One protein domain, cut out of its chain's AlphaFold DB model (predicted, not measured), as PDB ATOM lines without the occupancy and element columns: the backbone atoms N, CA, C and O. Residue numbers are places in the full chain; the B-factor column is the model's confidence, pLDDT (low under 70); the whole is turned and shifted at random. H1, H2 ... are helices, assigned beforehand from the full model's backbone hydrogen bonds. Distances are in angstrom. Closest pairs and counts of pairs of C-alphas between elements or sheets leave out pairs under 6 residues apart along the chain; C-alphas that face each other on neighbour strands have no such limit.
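AT A GLANCE: This is residues 86 to 139 of the 234 residues of an uncharacterized protein of Spizellomyces punctatus (strain DAOM BR117) (UniProt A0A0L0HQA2). Four helices make a loose, elongated hairpin-like loop: the backbone goes out through H1, H2 and residues 108 to 115, then folds back through H3 and H4. Residues 86 to 93 of H1 stick out as a free arm at one end, and contacts between the helices are few. The printed part has 54 residues with four named helices, H1, H2, H3 and H4 in that order, no named strand, and the class all helix. It is loose, with a radius of gyration of the C-alphas of 13.1 A and spans of 38 by 22 by 18 A.

HOW THE PARTS SIT: H1, residues 86 to 97, and H2, residues 101 to 107, meet only through their tight link of 3 residues. H2 and H3, residues 116 to 128, are near each other, with 7 pairs of C-alphas within 10 A. H3 and H4, residues 130 to 138, meet only through their tight link, which is 1 residue. H2 and H4 only just touch, with 3 pairs of C-alphas within 8 A; the closest C-alphas, those of Ile 101 and Arg 133, are 6.8 A apart. They stand at a steep tilt of 40 degrees and run opposite ways. H1 is apart from H3, and only just apart from H4, at 8.4 A between closest C-alphas. In H1, H2 and H3 every O i to N i+4 pair is within hydrogen-bond range; in H4, 4 of 5 are.

IN THESE COORDINATES: H1 is 16.5 A from first to last C-alpha and begins at C-alpha 86, (191.987, 162.258, 226.807). H2 is 10.1 A long. H3, the longest helix with 13 residues, measures 18.4 A from C-alpha 116 at (217.695, 184.494, 238.052). H4, 11.8 A long, ends at C-alpha 138, (201.533, 174.405, 215.064).

THE WHOLE: The C-alphas of Arg 88 and Met 117, 38.5 A apart, are the two farthest apart. The printed part has no cut, and the link from H2 to H3, 8 residues, is short. The mean pLDDT of the printed part is 88.3, and no printed residue is under 70.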
ATOM      1  N   SER A  86     190.772 161.616 226.280       86.81
ATOM      2  CA  SER A  86     191.987 162.258 226.807       86.81
ATOM      3  C   SER A  86     193.215 161.345 226.776       86.81
ATOM      4  O   SER A  86     194.294 161.793 226.388       86.81
ATOM      5  N   ARG A  87     193.053 160.055 227.109       88.38
ATOM      6  CA  ARG A  87     194.130 159.049 227.042       88.38
ATOM      7  C   ARG A  87     194.596 158.798 225.612       88.38
ATOM      8  O   ARG A  87     195.798 158.758 225.369       88.38
ATOM      9  N   ARG A  88     193.655 158.694 224.667       92.12
ATOM     10  CA  ARG A  88     193.958 158.518 223.241       92.12
ATOM     11  C   ARG A  88     194.772 159.699 222.716       92.12
ATOM     12  O   ARG A  88     195.866 159.500 222.206       92.12
ATOM     13  N   PHE A  89     194.299 160.925 222.939       90.56
ATOM     14  CA  PHE A  89     195.002 162.132 222.488       90.56
ATOM     15  C   PHE A  89     196.366 162.321 223.163       90.56
ATOM     16  O   PHE A  89     197.284 162.870 222.555       90.56
ATOM     17  N   ALA A  90     196.516 161.897 224.422       89.06
ATOM     18  CA  ALA A  90     197.807 161.913 225.104       89.06
ATOM     19  C   ALA A  90     198.788 160.911 224.477       89.06
ATOM     20  O   ALA A  90     199.931 161.282 224.217       89.06
ATOM     21  N   LYS A  91     198.329 159.688 224.180       92.25
ATOM     22  CA  LYS A  91     199.131 158.639 223.539       92.25
ATOM     23  C   LYS A  91     199.564 159.037 222.127       92.25
ATOM     24  O   LYS A  91     200.751 158.988 221.831       92.25
ATOM     25  N   GLU A  92     198.637 159.510 221.295       92.19
ATOM     26  CA  GLU A  92     198.941 159.993 219.937       92.19
ATOM     27  C   GLU A  92     199.954 161.146 219.970       92.19
ATOM     28  O   GLU A  92     200.914 161.178 219.204       92.19
ATOM     29  N   ARG A  93     199.806 162.079 220.921       90.12
ATOM     30  CA  ARG A  93     200.772 163.168 221.100       90.12
ATOM     31  C   ARG A  93     202.149 162.671 221.522       90.12
ATOM     32  O   ARG A  93     203.135 163.230 221.064       90.12
ATOM     33  N   GLN A  94     202.226 161.685 222.414       90.12
ATOM     34  CA  GLN A  94     203.500 161.088 222.820       90.12
ATOM     35  C   GLN A  94     204.180 160.383 221.647       90.12
ATOM     36  O   GLN A  94     205.374 160.572 221.456       90.12
ATOM     37  N   GLN A  95     203.419 159.661 220.826       92.00
ATOM     38  CA  GLN A  95     203.934 159.033 219.608       92.00
ATOM     39  C   GLN A  95     204.483 160.073 218.626       92.00
ATOM     40  O   GLN A  95     205.588 159.902 218.133       92.00
ATOM     41  N   MET A  96     203.776 161.189 218.413       90.25
ATOM     42  CA  MET A  96     204.282 162.277 217.566       90.25
ATOM     43  C   MET A  96     205.543 162.955 218.125       90.25
ATOM     44  O   MET A  96     206.287 163.566 217.366       90.25
ATOM     45  N   LYS A  97     205.761 162.919 219.446       88.75
ATOM     46  CA  LYS A  97     206.956 163.504 220.074       88.75
ATOM     47  C   LYS A  97     208.185 162.607 219.988       88.75
ATOM     48  O   LYS A  97     209.287 163.141 220.091       88.75
ATOM     49  N   ALA A  98     207.980 161.296 219.892       87.56
ATOM     50  CA  ALA A  98     209.020 160.296 220.059       87.56
ATOM     51  C   ALA A  98     210.129 160.450 219.010       87.56
ATOM     52  O   ALA A  98     209.847 160.548 217.816       87.56
ATOM     53  N   GLY A  99     211.384 160.442 219.464       75.38
ATOM     54  CA  GLY A  99     212.559 160.473 218.587       75.38
ATOM     55  C   GLY A  99     212.926 161.861 218.054       75.38
ATOM     56  O   GLY A  99     213.674 161.959 217.085       75.38
ATOM     57  N   GLY A 100     212.430 162.937 218.671       86.00
ATOM     58  CA  GLY A 100     212.744 164.302 218.253       86.00
ATOM     59  C   GLY A 100     212.408 165.343 219.313       86.00
ATOM     60  O   GLY A 100     213.289 165.862 220.000       86.00
ATOM     61  N   ILE A 101     211.123 165.676 219.453       87.69
ATOM     62  CA  ILE A 101     210.673 166.748 220.356       87.69
ATOM     63  C   ILE A 101     210.838 166.359 221.825       87.69
ATOM     64  O   ILE A 101     211.094 167.224 222.655       87.69
ATOM     65  N   ASP A 102     210.713 165.077 222.155       87.94
ATOM     66  CA  ASP A 102     210.995 164.533 223.485       87.94
ATOM     67  C   ASP A 102     212.445 164.780 223.936       87.94
ATOM     68  O   ASP A 102     212.669 165.268 225.046       87.94
ATOM     69  N   LEU A 103     213.419 164.525 223.059       87.75
ATOM     70  CA  LEU A 103     214.838 164.774 223.310       87.75
ATOM     71  C   LEU A 103     215.104 166.268 223.498       87.75
ATOM     72  O   LEU A 103     215.786 166.652 224.448       87.75
ATOM     73  N   ILE A 104     214.519 167.112 222.646       86.75
ATOM     74  CA  ILE A 104     214.621 168.571 222.765       86.75
ATOM     75  C   ILE A 104     214.019 169.040 224.098       86.75
ATOM     76  O   ILE A 104     214.679 169.738 224.861       86.75
ATOM     77  N   GLU A 105     212.795 168.620 224.436       86.19
ATOM     78  CA  GLU A 105     212.126 169.021 225.682       86.19
ATOM     79  C   GLU A 105     212.858 168.539 226.939       86.19
ATOM     80  O   GLU A 105     212.835 169.245 227.947       86.19
ATOM     81  N   SER A 106     213.536 167.387 226.884       87.38
ATOM     82  CA  SER A 106     214.319 166.858 228.009       87.38
ATOM     83  C   SER A 106     215.541 167.713 228.362       87.38
ATOM     84  O   SER A 106     215.957 167.739 229.519       87.38
ATOM     85  N   ARG A 107     216.093 168.446 227.385       88.75
ATOM     86  CA  ARG A 107     217.265 169.319 227.560       88.75
ATOM     87  C   ARG A 107     216.903 170.692 228.122       88.75
ATOM     88  O   ARG A 107     217.788 171.418 228.571       88.75
ATOM     89  N   ILE A 108     215.621 171.063 228.103       87.56
ATOM     90  CA  ILE A 108     215.160 172.367 228.578       87.56
ATOM     91  C   ILE A 108     215.235 172.400 230.114       87.56
ATOM     92  O   ILE A 108     214.562 171.602 230.772       87.56
ATOM     93  N   PRO A 109     215.980 173.351 230.711       89.00
ATOM     94  CA  PRO A 109     216.030 173.505 232.160       89.00
ATOM     95  C   PRO A 109     214.646 173.770 232.765       89.00
ATOM     96  O   PRO A 109     213.732 174.281 232.114       89.00
ATOM     97  N   SER A 110     214.470 173.464 234.047       86.62
ATOM     98  CA  SER A 110     213.204 173.754 234.721       86.62
ATOM     99  C   SER A 110     212.970 175.265 234.833       86.62
ATOM    100  O   SER A 110     213.799 175.998 235.362       86.62
ATOM    101  N   HIS A 111     211.787 175.724 234.422       83.50
ATOM    102  CA  HIS A 111     211.328 177.099 234.655       83.50
ATOM    103  C   HIS A 111     210.967 177.375 236.123       83.50
ATOM    104  O   HIS A 111     210.772 178.525 236.503       83.50
ATOM    105  N   LYS A 112     210.822 176.326 236.944       84.75
ATOM    106  CA  LYS A 112     210.483 176.429 238.368       84.75
ATOM    107  C   LYS A 112     211.754 176.627 239.187       84.75
ATOM    108  O   LYS A 112     212.142 175.748 239.951       84.75
ATOM    109  N   THR A 113     212.414 177.754 238.971       86.12
ATOM    110  CA  THR A 113     213.625 178.146 239.690       86.12
ATOM    111  C   THR A 113     213.448 179.539 240.275       86.12
ATOM    112  O   THR A 113     212.771 180.384 239.691       86.12
ATOM    113  N   MET A 114     214.039 179.757 241.447       85.12
ATOM    114  CA  MET A 114     214.081 181.059 242.116       85.12
ATOM    115  C   MET A 114     215.387 181.810 241.815       85.12
ATOM    116  O   MET A 114     215.533 182.972 242.177       85.12
ATOM    117  N   ASN A 115     216.331 181.153 241.133       90.62
ATOM    118  CA  ASN A 115     217.600 181.730 240.718       90.62
ATOM    119  C   ASN A 115     217.450 182.409 239.346       90.62
ATOM    120  O   ASN A 115     217.041 181.783 238.363       90.62
ATOM    121  N   LEU A 116     217.813 183.693 239.272       88.62
ATOM    122  CA  LEU A 116     217.695 184.494 238.052       88.62
ATOM    123  C   LEU A 116     218.568 183.964 236.905       88.62
ATOM    124  O   LEU A 116     218.133 183.964 235.753       88.62
ATOM    125  N   MET A 117     219.777 183.488 237.202       91.62
ATOM    126  CA  MET A 117     220.695 182.941 236.200       91.62
ATOM    127  C   MET A 117     220.165 181.636 235.612       91.62
ATOM    128  O   MET A 117     220.196 181.457 234.395       91.62
ATOM    129  N   ASP A 118     219.598 180.757 236.438       90.75
ATOM    130  CA  ASP A 118     218.970 179.523 235.955       90.75
ATOM    131  C   ASP A 118     217.711 179.803 235.132       90.75
ATOM    132  O   ASP A 118     217.480 179.156 234.108       90.75
ATOM    133  N   PHE A 119     216.918 180.804 235.526       90.38
ATOM    134  CA  PHE A 119     215.767 181.229 234.733       90.38
ATOM    135  C   PHE A 119     216.200 181.833 233.391       90.38
ATOM    136  O   PHE A 119     215.600 181.559 232.352       90.38
ATOM    137  N   THR A 120     217.288 182.604 233.385       89.81
ATOM    138  CA  THR A 120     217.876 183.162 232.160       89.81
ATOM    139  C   THR A 120     218.381 182.047 231.248       89.81
ATOM    140  O   THR A 120     218.070 182.034 230.057       89.81
ATOM    141  N   ARG A 121     219.076 181.048 231.807       91.75
ATOM    142  CA  ARG A 121     219.504 179.840 231.088       91.75
ATOM    143  C   ARG A 121     218.312 179.104 230.476       91.75
ATOM    144  O   ARG A 121     218.366 178.732 229.307       91.75
ATOM    145  N   TYR A 122     217.222 178.942 231.226       91.19
ATOM    146  CA  TYR A 122     215.975 178.383 230.708       91.19
ATOM    147  C   TYR A 122     215.454 179.151 229.483       91.19
ATOM    148  O   TYR A 122     215.121 178.528 228.474       91.19
ATOM    149  N   LEU A 123     215.403 180.487 229.543       89.94
ATOM    150  CA  LEU A 123     214.931 181.314 228.428       89.94
ATOM    151  C   LEU A 123     215.825 181.186 227.190       89.94
ATOM    152  O   LEU A 123     215.303 181.083 226.080       89.94
ATOM    153  N   LEU A 124     217.148 181.160 227.372       91.44
ATOM    154  CA  LEU A 124     218.113 181.019 226.278       91.44
ATOM    155  C   LEU A 124     217.961 179.675 225.558       91.44
ATOM    156  O   LEU A 124     217.800 179.660 224.339       91.44
ATOM    157  N   VAL A 125     217.924 178.565 226.304       89.81
ATOM    158  CA  VAL A 125     217.718 177.222 225.728       89.81
ATOM    159  C   VAL A 125     216.358 177.146 225.035       89.81
ATOM    160  O   VAL A 125     216.249 176.711 223.892       89.81
ATOM    161  N   ARG A 126     215.306 177.671 225.676       87.50
ATOM    162  CA  ARG A 126     213.957 177.672 225.102       87.50
ATOM    163  C   ARG A 126     213.860 178.490 223.809       87.50
ATOM    164  O   ARG A 126     213.058 178.135 222.945       87.50
ATOM    165  N   ARG A 127     214.632 179.576 223.690       88.12
ATOM    166  CA  ARG A 127     214.724 180.409 222.483       88.12
ATOM    167  C   ARG A 127     215.494 179.703 221.370       88.12
ATOM    168  O   ARG A 127     215.059 179.785 220.227       88.12
ATOM    169  N   ALA A 128     216.596 179.027 221.691       89.81
ATOM    170  CA  ALA A 128     217.388 178.282 220.713       89.81
ATOM    171  C   ALA A 128     216.549 177.186 220.031       89.81
ATOM    172  O   ALA A 128     216.495 177.117 218.806       89.81
ATOM    173  N   ASP A 129     215.782 176.429 220.817       87.06
ATOM    174  CA  ASP A 129     214.943 175.329 220.321       87.06
ATOM    175  C   ASP A 129     213.559 175.780 219.812       87.06
ATOM    176  O   ASP A 129     212.655 174.962 219.594       87.06
ATOM    177  N   TRP A 130     213.338 177.090 219.660       86.25
ATOM    178  CA  TRP A 130     212.020 177.648 219.357       86.25
ATOM    179  C   TRP A 130     211.458 177.147 218.026       86.25
ATOM    180  O   TRP A 130     210.313 176.701 217.997       86.25
ATOM    181  N   ASN A 131     212.242 177.204 216.944       85.38
ATOM    182  CA  ASN A 131     211.762 176.876 215.597       85.38
ATOM    183  C   ASN A 131     211.291 175.417 215.512       85.38
ATOM    184  O   ASN A 131     210.142 175.166 215.157       85.38
ATOM    185  N   CYS A 132     212.117 174.472 215.975       83.25
ATOM    186  CA  CYS A 132     211.788 173.045 215.974       83.25
ATOM    187  C   CYS A 132     210.508 172.739 216.771       83.25
ATOM    188  O   CYS A 132     209.678 171.930 216.361       83.25
ATOM    189  N   ARG A 133     210.315 173.407 217.914       87.25
ATOM    190  CA  ARG A 133     209.121 173.215 218.752       87.25
ATOM    191  C   ARG A 133     207.896 173.922 218.186       87.25
ATOM    192  O   ARG A 133     206.783 173.423 218.350       87.25
ATOM    193  N   LYS A 134     208.082 175.081 217.553       88.00
ATOM    194  CA  LYS A 134     207.008 175.858 216.934       88.00
ATOM    195  C   LYS A 134     206.314 175.031 215.862       88.00
ATOM    196  O   LYS A 134     205.098 174.897 215.935       88.00
ATOM    197  N   ASP A 135     207.066 174.428 214.949       87.62
ATOM    198  CA  ASP A 135     206.489 173.652 213.846       87.62
ATOM    199  C   ASP A 135     205.699 172.443 214.358       87.62
ATOM    200  O   ASP A 135     204.570 172.204 213.926       87.62
ATOM    201  N   PHE A 136     206.225 171.756 215.378       89.75
ATOM    202  CA  PHE A 136     205.503 170.682 216.057       89.75
ATOM    203  C   PHE A 136     204.174 171.169 216.649       89.75
ATOM    204  O   PHE A 136     203.116 170.633 216.330       89.75
ATOM    205  N   TYR A 137     204.196 172.209 217.488       87.06
ATOM    206  CA  TYR A 137     202.995 172.670 218.190       87.06
ATOM    207  C   TYR A 137     201.983 173.402 217.290       87.06
ATOM    208  O   TYR A 137     200.808 173.494 217.662       87.06
ATOM    209  N   LEU A 138     202.408 173.872 216.113       88.88
ATOM    210  CA  LEU A 138     201.533 174.405 215.064       88.88
ATOM    211  C   LEU A 138     200.819 173.315 214.260       88.88
ATOM    212  O   LEU A 138     199.864 173.625 213.548       88.88
ATOM    213  N   HIS A 139     201.225 172.049 214.389       90.44
ATOM    214  CA  HIS A 139     200.617 170.963 213.636       90.44
ATOM    215  C   HIS A 139     199.087 170.900 213.866       90.44
ATOM    216  O   HIS A 139     198.634 170.833 215.021       90.44
TER     217      HIS A 139